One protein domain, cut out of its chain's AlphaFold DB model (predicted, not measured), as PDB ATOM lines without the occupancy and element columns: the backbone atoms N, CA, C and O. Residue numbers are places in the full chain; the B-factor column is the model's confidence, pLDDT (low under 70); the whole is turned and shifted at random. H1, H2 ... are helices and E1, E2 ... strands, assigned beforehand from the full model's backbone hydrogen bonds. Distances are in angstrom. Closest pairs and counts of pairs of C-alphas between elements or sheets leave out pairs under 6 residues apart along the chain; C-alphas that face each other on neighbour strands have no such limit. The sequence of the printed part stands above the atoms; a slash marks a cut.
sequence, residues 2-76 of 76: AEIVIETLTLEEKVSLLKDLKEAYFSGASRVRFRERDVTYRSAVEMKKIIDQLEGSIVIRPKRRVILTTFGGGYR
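This is residues 2 to 76 of the 76 residues of an uncharacterized protein of Pseudorhizobium banfieldiae (UniProt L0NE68). A small compact head carries one long tail: in the head two helices, H1 and H2, lie side by side and run opposite ways, a short hairpin of two strands, E1 and E2, sits beside H1 with E1 as its nearer strand, and residues 60 to 76 stick out as an arm that makes the length of the whole. The printed part has 75 residues, with two named helices and two named strands in the order H1, E1, E2, H2. The sheet has the order E1 - E2 and is antiparallel, and the class is mixed, helices and strands. The whole is extended, with a radius of gyration of the C-alphas of 19.7 A and spans of 71 by 24 by 20 A.

Residues 2 to 10 come before H1, residues 11 to 26. A tight link of 4 residues joins H1 to E1, residues 31 to 34. H1 and E1 have 7 pairs of C-alphas within 8 A, the closest being those of Ala 24 and Val 32, 6.3 A apart. E2, residues 37 to 40, follows over a tight link of 2 residues and forms a hairpin with E1. The two strands are antiparallel, at 155 degrees between their directions; N 34 and O 37 are 2.8 A apart, and N 39 and O 32 are 2.9 A apart, both within hydrogen-bond range. H1 and E2 are apart. A tight link of 3 residues leads on to H2, residues 44 to 58. H2 touches H1, with the closest C-alphas those of Leu 18 and Ile 51, 6.1 A apart. Their lines stand at a shallow tilt of 25 degrees, and they run opposite ways. H2 and E1 are apart. In H1 and H2 every O i to N i+4 pair is within hydrogen-bond range.

H1 begins at C-alpha 11, at (125.502, 142.083, 122.628), and is 22.6 A long from first to last C-alpha. E1 and E2 have four residues each. H2 is 20.9 A long and ends at C-alpha 58, at (119.320, 143.496, 124.243). Residues 59 to 76 hold no named element, and C-alpha 76 is at (93.770, 163.510, 164.829).

The two C-alphas farthest apart are those of Glu 36 and Arg 76, at 72.5 A. Residues 60 to 76 stand free; the body without them has 58 residues, spans 26 by 23 by 17 A and has a radius of gyration of 10.4 A. The printed part has no cut, and its last residue, Arg 76, is the chain's last. The mean pLDDT of the printed part is 70.5; it is under 70 in residues 2 to 8, 36 to 37, 57 and 59 to 76.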
ATOM      1  N   ALA A   2     117.789 121.907 120.087       45.09
ATOM      2  CA  ALA A   2     118.931 122.818 120.088       45.09
ATOM      3  C   ALA A   2     118.741 123.868 121.194       45.09
ATOM      4  O   ALA A   2     117.964 124.805 121.035       45.09
ATOM      5  N   GLU A   3     119.431 123.692 122.318       47.44
ATOM      6  CA  GLU A   3     119.592 124.737 123.329       47.44
ATOM      7  C   GLU A   3     120.653 125.720 122.828       47.44
ATOM      8  O   GLU A   3     121.860 125.494 122.944       47.44
ATOM      9  N   ILE A   4     120.213 126.811 122.199       60.25
ATOM     10  CA  ILE A   4     121.077 127.982 122.060       60.25
ATOM     11  C   ILE A   4     121.181 128.577 123.461       60.25
ATOM     12  O   ILE A   4     120.205 129.116 123.978       60.25
ATOM     13  N   VAL A   5     122.358 128.481 124.075       59.56
ATOM     14  CA  VAL A   5     122.647 129.170 125.334       59.56
ATOM     15  C   VAL A   5     122.804 130.657 125.015       59.56
ATOM     16  O   VAL A   5     123.882 131.153 124.700       59.56
ATOM     17  N   ILE A   6     121.678 131.367 125.020       63.75
ATOM     18  CA  ILE A   6     121.567 132.799 124.691       63.75
ATOM     19  C   ILE A   6     122.317 133.675 125.715       63.75
ATOM     20  O   ILE A   6     122.588 134.854 125.482       63.75
ATOM     21  N   GLU A   7     122.640 133.090 126.868       60.94
ATOM     22  CA  GLU A   7     123.220 133.734 128.043       60.94
ATOM     23  C   GLU A   7     124.723 134.000 127.895       60.94
ATOM     24  O   GLU A   7     125.228 134.956 128.478       60.94
ATOM     25  N   THR A   8     125.434 133.222 127.069       62.88
ATOM     26  CA  THR A   8     126.887 133.366 126.853       62.88
ATOM     27  C   THR A   8     127.250 134.233 125.643       62.88
ATOM     28  O   THR A   8     128.424 134.346 125.303       62.88
ATOM     29  N   LEU A   9     126.262 134.812 124.952       70.06
ATOM     30  CA  LEU A   9     126.469 135.624 123.748       70.06
ATOM     31  C   LEU A   9     126.690 137.098 124.104       70.06
ATOM     32  O   LEU A   9     125.959 137.666 124.921       70.06
ATOM     33  N   THR A  10     127.658 137.739 123.446       78.12
ATOM     34  CA  THR A  10     127.863 139.190 123.563       78.12
ATOM     35  C   THR A  10     126.730 139.955 122.866       78.12
ATOM     36  O   THR A  10     125.994 139.407 122.041       78.12
ATOM     37  N   LEU A  11     126.559 141.237 123.204       75.94
ATOM     38  CA  LEU A  11     125.502 142.083 122.628       75.94
ATOM     39  C   LEU A  11     125.548 142.123 121.093       75.94
ATOM     40  O   LEU A  11     124.507 142.024 120.449       75.94
ATOM     41  N   GLU A  12     126.742 142.206 120.511       76.69
ATOM     42  CA  GLU A  12     126.942 142.244 119.056       76.69
ATOM     43  C   GLU A  12     126.473 140.954 118.371       76.69
ATOM     44  O   GLU A  12     125.841 140.983 117.311       76.69
ATOM     45  N   GLU A  13     126.704 139.810 119.014       76.12
ATOM     46  CA  GLU A  13     126.269 138.515 118.499       76.12
ATOM     47  C   GLU A  13     124.762 138.325 118.614       76.12
ATOM     48  O   GLU A  13     124.141 137.767 117.710       76.12
ATOM     49  N   LYS A  14     124.151 138.851 119.683       77.38
ATOM     50  CA  LYS A  14     122.690 138.871 119.830       77.38
ATOM     51  C   LYS A  14     122.031 139.710 118.735       77.38
ATOM     52  O   LYS A  14     121.008 139.294 118.198       77.38
ATOM     53  N   VAL A  15     122.615 140.855 118.376       80.19
ATOM     54  CA  VAL A  15     122.100 141.716 117.297       80.19
ATOM     55  C   VAL A  15     122.239 141.035 115.934       80.19
ATOM     56  O   VAL A  15     121.280 141.031 115.161       80.19
ATOM     57  N   SER A  16     123.387 140.410 115.660       81.75
ATOM     58  CA  SER A  16     123.598 139.656 114.415       81.75
ATOM     59  C   SER A  16     122.622 138.483 114.289       81.75
ATOM     60  O   SER A  16     121.946 138.361 113.269       81.75
ATOM     61  N   LEU A  17     122.456 137.684 115.350       78.75
ATOM     62  CA  LEU A  17     121.481 136.588 115.403       78.75
ATOM     63  C   LEU A  17     120.052 137.090 115.158       78.75
ATOM     64  O   LEU A  17     119.285 136.463 114.434       78.75
ATOM     65  N   LEU A  18     119.682 138.217 115.771       81.31
ATOM     66  CA  LEU A  18     118.344 138.789 115.649       81.31
ATOM     67  C   LEU A  18     118.055 139.247 114.216       81.31
ATOM     68  O   LEU A  18     116.929 139.082 113.743       81.31
ATOM     69  N   LYS A  19     119.057 139.781 113.512       83.00
ATOM     70  CA  LYS A  19     118.934 140.152 112.100       83.00
ATOM     71  C   LYS A  19     118.715 138.921 111.218       83.00
ATOM     72  O   LYS A  19     117.748 138.897 110.462       83.00
ATOM     73  N   ASP A  20     119.534 137.886 111.399       80.38
ATOM     74  CA  ASP A  20     119.436 136.618 110.663       80.38
ATOM     75  C   ASP A  20     118.082 135.925 110.901       80.38
ATOM     76  O   ASP A  20     117.404 135.489 109.971       80.38
ATOM     77  N   LEU A  21     117.614 135.912 112.155       80.31
ATOM     78  CA  LEU A  21     116.289 135.410 112.516       80.31
ATOM     79  C   LEU A  21     115.163 136.229 111.873       80.31
ATOM     80  O   LEU A  21     114.176 135.649 111.431       80.31
ATOM     81  N   LYS A  22     115.269 137.561 111.805       82.00
ATOM     82  CA  LYS A  22     114.250 138.394 111.142       82.00
ATOM     83  C   LYS A  22     114.214 138.146 109.630       82.00
ATOM     84  O   LYS A  22     113.119 138.042 109.080       82.00
ATOM     85  N   GLU A  23     115.367 137.991 108.980       81.44
ATOM     86  CA  GLU A  23     115.449 137.641 107.554       81.44
ATOM     87  C   GLU A  23     114.862 136.259 107.271       81.44
ATOM     88  O   GLU A  23     113.999 136.117 106.404       81.44
ATOM     89  N   ALA A  24     115.247 135.248 108.046       79.56
ATOM     90  CA  ALA A  24     114.722 133.902 107.875       79.56
ATOM     91  C   ALA A  24     113.212 133.824 108.167       79.56
ATOM     92  O   ALA A  24     112.483 133.150 107.438       79.56
ATOM     93  N   TYR A  25     112.718 134.577 109.158       77.25
ATOM     94  CA  TYR A  25     111.284 134.696 109.435       77.25
ATOM     95  C   TYR A  25     110.535 135.324 108.254       77.25
ATOM     96  O   TYR A  25     109.479 134.827 107.864       77.25
ATOM     97  N   PHE A  26     111.090 136.380 107.651       77.88
ATOM     98  CA  PHE A  26     110.499 137.028 106.479       77.88
ATOM     99  C   PHE A  26     110.524 136.124 105.236       77.88
ATOM    100  O   PHE A  26     109.560 136.083 104.479       77.88
ATOM    101  N   SER A  27     111.591 135.341 105.063       79.88
ATOM    102  CA  SER A  27     111.736 134.372 103.972       79.88
ATOM    103  C   SER A  27     110.894 133.098 104.156       79.88
ATOM    104  O   SER A  27     110.863 132.263 103.253       79.88
ATOM    105  N   GLY A  28     110.251 132.895 105.315       74.81
ATOM    106  CA  GLY A  28     109.576 131.637 105.663       74.81
ATOM    107  C   GLY A  28     110.537 130.462 105.901       74.81
ATOM    108  O   GLY A  28     110.113 129.307 105.986       74.81
ATOM    109  N   ALA A  29     111.838 130.738 106.011       74.19
ATOM    110  CA  ALA A  29     112.854 129.734 106.258       74.19
ATOM    111  C   ALA A  29     112.812 129.312 107.729       74.19
ATOM    112  O   ALA A  29     113.001 130.104 108.646       74.19
ATOM    113  N   SER A  30     112.591 128.019 107.962       70.12
ATOM    114  CA  SER A  30     112.585 127.440 109.313       70.12
ATOM    115  C   SER A  30     113.990 127.069 109.809       70.12
ATOM    116  O   SER A  30     114.149 126.561 110.915       70.12
ATOM    117  N   ARG A  31     115.022 127.292 108.988       73.06
ATOM    118  CA  ARG A  31     116.427 127.005 109.295       73.06
ATOM    119  C   ARG A  31     117.198 128.313 109.290       73.06
ATOM    120  O   ARG A  31     117.167 129.026 108.294       73.06
ATOM    121  N   VAL A  32     117.876 128.599 110.393       74.62
ATOM    122  CA  VAL A  32     118.736 129.775 110.544       74.62
ATOM    123  C   VAL A  32     120.132 129.295 110.859       74.62
ATOM    124  O   VAL A  32     120.333 128.504 111.784       74.62
ATOM    125  N   ARG A  33     121.096 129.760 110.072       72.88
ATOM    126  CA  ARG A  33     122.496 129.433 110.283       72.88
ATOM    127  C   ARG A  33     123.080 130.467 111.227       72.88
ATOM    128  O   ARG A  33     123.239 131.624 110.870       72.88
ATOM    129  N   PHE A  34     123.407 130.045 112.438       70.94
ATOM    130  CA  PHE A  34     124.056 130.904 113.412       70.94
ATOM    131  C   PHE A  34     125.482 130.434 113.673       70.94
ATOM    132  O   PHE A  34     125.696 129.352 114.225       70.94
ATOM    133  N   ARG A  35     126.464 131.262 113.298       71.69
ATOM    134  CA  ARG A  35     127.895 130.910 113.319       71.69
ATOM    135  C   ARG A  35     128.139 129.593 112.557       71.69
ATOM    136  O   ARG A  35     127.895 129.511 111.355       71.69
ATOM    137  N   GLU A  36     128.585 128.559 113.267       69.50
ATOM    138  CA  GLU A  36     128.856 127.206 112.765       69.50
ATOM    139  C   GLU A  36     127.716 126.218 113.059       69.50
ATOM    140  O   GLU A  36     127.877 125.011 112.900       69.50
ATOM    141  N   ARG A  37     126.563 126.704 113.534       68.56
ATOM    142  CA  ARG A  37     125.423 125.865 113.904       68.56
ATOM    143  C   ARG A  37     124.205 126.193 113.058       68.56
ATOM    144  O   ARG A  37     123.692 127.308 113.077       68.56
ATOM    145  N   ASP A  38     123.689 125.179 112.384       73.00
ATOM    146  CA  ASP A  38     122.388 125.242 111.735       73.00
ATOM    147  C   ASP A  38     121.292 124.959 112.762       73.00
ATOM    148  O   ASP A  38     121.125 123.833 113.240       73.00
ATOM    149  N   VAL A  39     120.525 125.987 113.112       72.50
ATOM    150  CA  VAL A  39     119.393 125.855 114.025       72.50
ATOM    151  C   VAL A  39     118.126 125.710 113.200       72.50
ATOM    152  O   VAL A  39     117.770 126.577 112.407       72.50
ATOM    153  N   THR A  40     117.437 124.588 113.385       75.69
ATOM    154  CA  THR A  40     116.149 124.324 112.736       75.69
ATOM    155  C   THR A  40     115.030 124.527 113.748       75.69
ATOM    156  O   THR A  40     114.943 123.798 114.736       75.69
ATOM    157  N   TYR A  41     114.178 125.514 113.500       73.00
ATOM    158  CA  TYR A  41     112.974 125.792 114.275       73.00
ATOM    159  C   TYR A  41     111.805 124.982 113.706       73.00
ATOM    160  O   TYR A  41     111.679 124.855 112.490       73.00
ATOM    161  N   ARG A  42     110.934 124.415 114.553       72.44
ATOM    162  CA  ARG A  42     109.770 123.654 114.055       72.44
ATOM    163  C   ARG A  42     108.625 124.558 113.620       72.44
ATOM    164  O   ARG A  42     107.734 124.111 112.903       72.44
ATOM    165  N   SER A  43     108.585 125.800 114.096       77.25
ATOM    166  CA  SER A  43     107.474 126.710 113.832       77.25
ATOM    167  C   SER A  43     107.879 128.175 113.906       77.25
ATOM    168  O   SER A  43     108.667 128.580 114.762       77.25
ATOM    169  N   ALA A  44     107.227 128.991 113.077       74.81
ATOM    170  CA  ALA A  44     107.353 130.448 113.090       74.81
ATOM    171  C   ALA A  44     107.040 131.059 114.472       74.81
ATOM    172  O   ALA A  44     107.605 132.080 114.853       74.81
ATOM    173  N   VAL A  45     106.176 130.406 115.260       80.69
ATOM    174  CA  VAL A  45     105.837 130.822 116.632       80.69
ATOM    175  C   VAL A  45     107.020 130.661 117.592       80.69
ATOM    176  O   VAL A  45     107.268 131.553 118.401       80.69
ATOM    177  N   GLU A  46     107.766 129.555 117.509       76.25
ATOM    178  CA  GLU A  46     108.976 129.353 118.322       76.25
ATOM    179  C   GLU A  46     110.057 130.359 117.937       76.25
ATOM    180  O   GLU A  46     110.664 130.990 118.797       76.25
ATOM    181  N   MET A  47     110.220 130.572 116.632       78.06
ATOM    182  CA  MET A  47     111.156 131.542 116.083       78.06
ATOM    183  C   MET A  47     110.853 132.964 116.577       78.06
ATOM    184  O   MET A  47     111.746 133.659 117.055       78.06
ATOM    185  N   LYS A  48     109.575 133.370 116.574       81.50
ATOM    186  CA  LYS A  48     109.134 134.660 117.120       81.50
ATOM    187  C   LYS A  48     109.404 134.790 118.623       81.50
ATOM    188  O   LYS A  48     109.818 135.859 119.059       81.50
ATOM    189  N   LYS A  49     109.198 133.728 119.415       82.12
ATOM    190  CA  LYS A  49     109.519 133.739 120.857       82.12
ATOM    191  C   LYS A  49     111.007 133.972 121.106       82.12
ATOM    192  O   LYS A  49     111.351 134.765 121.973       82.12
ATOM    193  N   ILE A  50     111.873 133.326 120.325       78.25
ATOM    194  CA  ILE A  50     113.329 133.499 120.425       78.25
ATOM    195  C   ILE A  50     113.713 134.944 120.082       78.25
ATOM    196  O   ILE A  50     114.499 135.550 120.807       78.25
ATOM    197  N   ILE A  51     113.124 135.515 119.022       82.12
ATOM    198  CA  ILE A  51     113.334 136.920 118.641       82.12
ATOM    199  C   ILE A  51     112.934 137.858 119.786       82.12
ATOM    200  O   ILE A  51     113.720 138.731 120.140       82.12
ATOM    201  N   ASP A  52     111.759 137.664 120.391       82.25
ATOM    202  CA  ASP A  52     111.271 138.495 121.501       82.25
ATOM    203  C   ASP A  52     112.168 138.386 122.746       82.25
ATOM    204  O   ASP A  52     112.548 139.396 123.338       82.25
ATOM    205  N   GLN A  53     112.608 137.169 123.091       79.12
ATOM    206  CA  GLN A  53     113.559 136.950 124.184       79.12
ATOM    207  C   GLN A  53     114.919 137.611 123.920       79.12
ATOM    208  O   GLN A  53     115.495 138.205 124.832       79.12
ATOM    209  N   LEU A  54     115.434 137.542 122.688       78.56
ATOM    210  CA  LEU A  54     116.671 138.218 122.290       78.56
ATOM    211  C   LEU A  54     116.527 139.735 122.353       78.56
ATOM    212  O   LEU A  54     117.381 140.401 122.932       78.56
ATOM    213  N   GLU A  55     115.437 140.275 121.808       80.25
ATOM    214  CA  GLU A  55     115.159 141.712 121.804       80.25
ATOM    215  C   GLU A  55     115.020 142.240 123.241       80.25
ATOM    216  O   GLU A  55     115.604 143.267 123.584       80.25
ATOM    217  N   GLY A  56     114.355 141.488 124.125       73.81
ATOM    218  CA  GLY A  56     114.255 141.797 125.552       73.81
ATOM    219  C   GLY A  56     115.573 141.663 126.325       73.81
ATOM    220  O   GLY A  56     115.763 142.347 127.327       73.81
ATOM    221  N   SER A  57     116.497 140.819 125.862       69.62
ATOM    222  CA  SER A  57     117.838 140.680 126.447       69.62
ATOM    223  C   SER A  57     118.794 141.791 125.984       69.62
ATOM    224  O   SER A  57     119.718 142.147 126.711       69.62
ATOM    225  N   ILE A  58     118.571 142.351 124.788       72.00
ATOM    226  CA  ILE A  58     119.320 143.496 124.243       72.00
ATOM    227  C   ILE A  58     118.806 144.809 124.847       72.00
ATOM    228  O   ILE A  58     119.591 145.667 125.252       72.00
ATOM    229  N   VAL A  59     117.484 144.976 124.927       65.31
ATOM    230  CA  VAL A  59     116.856 146.163 125.508       65.31
ATOM    231  C   VAL A  59     116.792 145.984 127.019       65.31
ATOM    232  O   VAL A  59     115.834 145.434 127.558       65.31
ATOM    233  N   ILE A  60     117.800 146.504 127.718       60.22
ATOM    234  CA  ILE A  60     117.771 146.688 129.171       60.22
ATOM    235  C   ILE A  60     116.633 147.673 129.472       60.22
ATOM    236  O   ILE A  60     116.844 148.882 129.544       60.22
ATOM    237  N   ARG A  61     115.387 147.196 129.586       57.44
ATOM    238  CA  ARG A  61     114.278 148.057 130.002       57.44
ATOM    239  C   ARG A  61     114.589 148.493 131.434       57.44
ATOM    240  O   ARG A  61     114.650 147.627 132.310       57.44
ATOM    241  N   PRO A  62     114.778 149.795 131.716       50.47
ATOM    242  CA  PRO A  62     114.923 150.237 133.088       50.47
ATOM    243  C   PRO A  62     113.624 149.883 133.805       50.47
ATOM    244  O   PRO A  62     112.548 150.384 133.472       50.47
ATOM    245  N   LYS A  63     113.711 148.955 134.761       54.16
ATOM    246  CA  LYS A  63     112.597 148.563 135.619       54.16
ATOM    247  C   LYS A  63     112.197 149.812 136.399       54.16
ATOM    248  O   LYS A  63     112.839 150.159 137.386       54.16
ATOM    249  N   ARG A  64     111.188 150.541 135.908       55.25
ATOM    250  CA  ARG A  64     110.637 151.733 136.562       55.25
ATOM    251  C   ARG A  64     110.148 151.302 137.942       55.25
ATOM    252  O   ARG A  64     109.083 150.710 138.081       55.25
ATOM    253  N   ARG A  65     110.972 151.543 138.962       55.56
ATOM    254  CA  ARG A  65     110.646 151.314 140.367       55.56
ATOM    255  C   ARG A  65     109.688 152.426 140.776       55.56
ATOM    256  O   ARG A  65     110.113 153.479 141.235       55.56
ATOM    257  N   VAL A  66     108.400 152.223 140.517       60.66
ATOM    258  CA  VAL A  66     107.347 153.109 141.014       60.66
ATOM    259  C   VAL A  66     107.260 152.865 142.516       60.66
ATOM    260  O   VAL A  66     106.705 151.863 142.962       60.66
ATOM    261  N   ILE A  67     107.906 153.726 143.300       62.75
ATOM    262  CA  ILE A  67     107.758 153.735 144.753       62.75
ATOM    263  C   ILE A  67     106.387 154.355 145.024       62.75
ATOM    264  O   ILE A  67     106.222 155.569 144.944       62.75
ATOM    265  N   LEU A  68     105.388 153.511 145.274       60.47
ATOM    266  CA  LEU A  68     104.071 153.949 145.722       60.47
ATOM    267  C   LEU A  68     104.160 154.245 147.226       60.47
ATOM    268  O   LEU A  68     103.918 153.373 148.054       60.47
ATOM    269  N   THR A  69     104.565 155.458 147.601       62.88
ATOM    270  CA  THR A  69     104.391 155.945 148.975       62.88
ATOM    271  C   THR A  69     102.921 156.293 149.177       62.88
ATOM    272  O   THR A  69     102.466 157.372 148.803       62.88
ATOM    273  N   THR A  70     102.162 155.367 149.755       64.06
ATOM    274  CA  THR A  70     100.870 155.668 150.369       64.06
ATOM    275  C   THR A  70     101.120 156.525 151.607       64.06
ATOM    276  O   THR A  70     101.557 156.033 152.645       64.06
ATOM    277  N   PHE A  71     100.858 157.828 151.503       64.50
ATOM    278  CA  PHE A  71     100.738 158.696 152.669       64.50
ATOM    279  C   PHE A  71      99.469 158.280 153.420       64.50
ATOM    280  O   PHE A  71      98.356 158.611 153.014       64.50
ATOM    281  N   GLY A  72      99.631 157.474 154.470       55.72
ATOM    282  CA  GLY A  72      98.552 157.145 155.394       55.72
ATOM    283  C   GLY A  72      98.068 158.421 156.076       55.72
ATOM    284  O   GLY A  72      98.851 159.108 156.730       55.72
ATOM    285  N   GLY A  73      96.789 158.745 155.883       56.66
ATOM    286  CA  GLY A  73      96.119 159.855 156.548       56.66
ATOM    287  C   GLY A  73      96.202 159.702 158.063       56.66
ATOM    288  O   GLY A  73      95.654 158.762 158.635       56.66
ATOM    289  N   GLY A  74      96.906 160.630 158.708       54.38
ATOM    290  CA  GLY A  74      96.823 160.836 160.145       54.38
ATOM    291  C   GLY A  74      95.549 161.607 160.451       54.38
ATOM    292  O   GLY A  74      95.490 162.812 160.225       54.38
ATOM    293  N   TYR A  75      94.529 160.910 160.942       60.25
ATOM    294  CA  TYR A  75      93.389 161.535 161.600       60.25
ATOM    295  C   TYR A  75      93.802 161.809 163.049       60.25
ATOM    296  O   TYR A  75      94.072 160.867 163.800       60.25
ATOM    297  N   ARG A  76      93.870 163.081 163.436       57.81
ATOM    298  CA  ARG A  76      93.770 163.510 164.829       57.81
ATOM    299  C   ARG A  76      93.019 164.826 164.896       57.81
ATOM    300  O   ARG A  76      93.246 165.656 163.991       57.81
TER     301      ARG A  76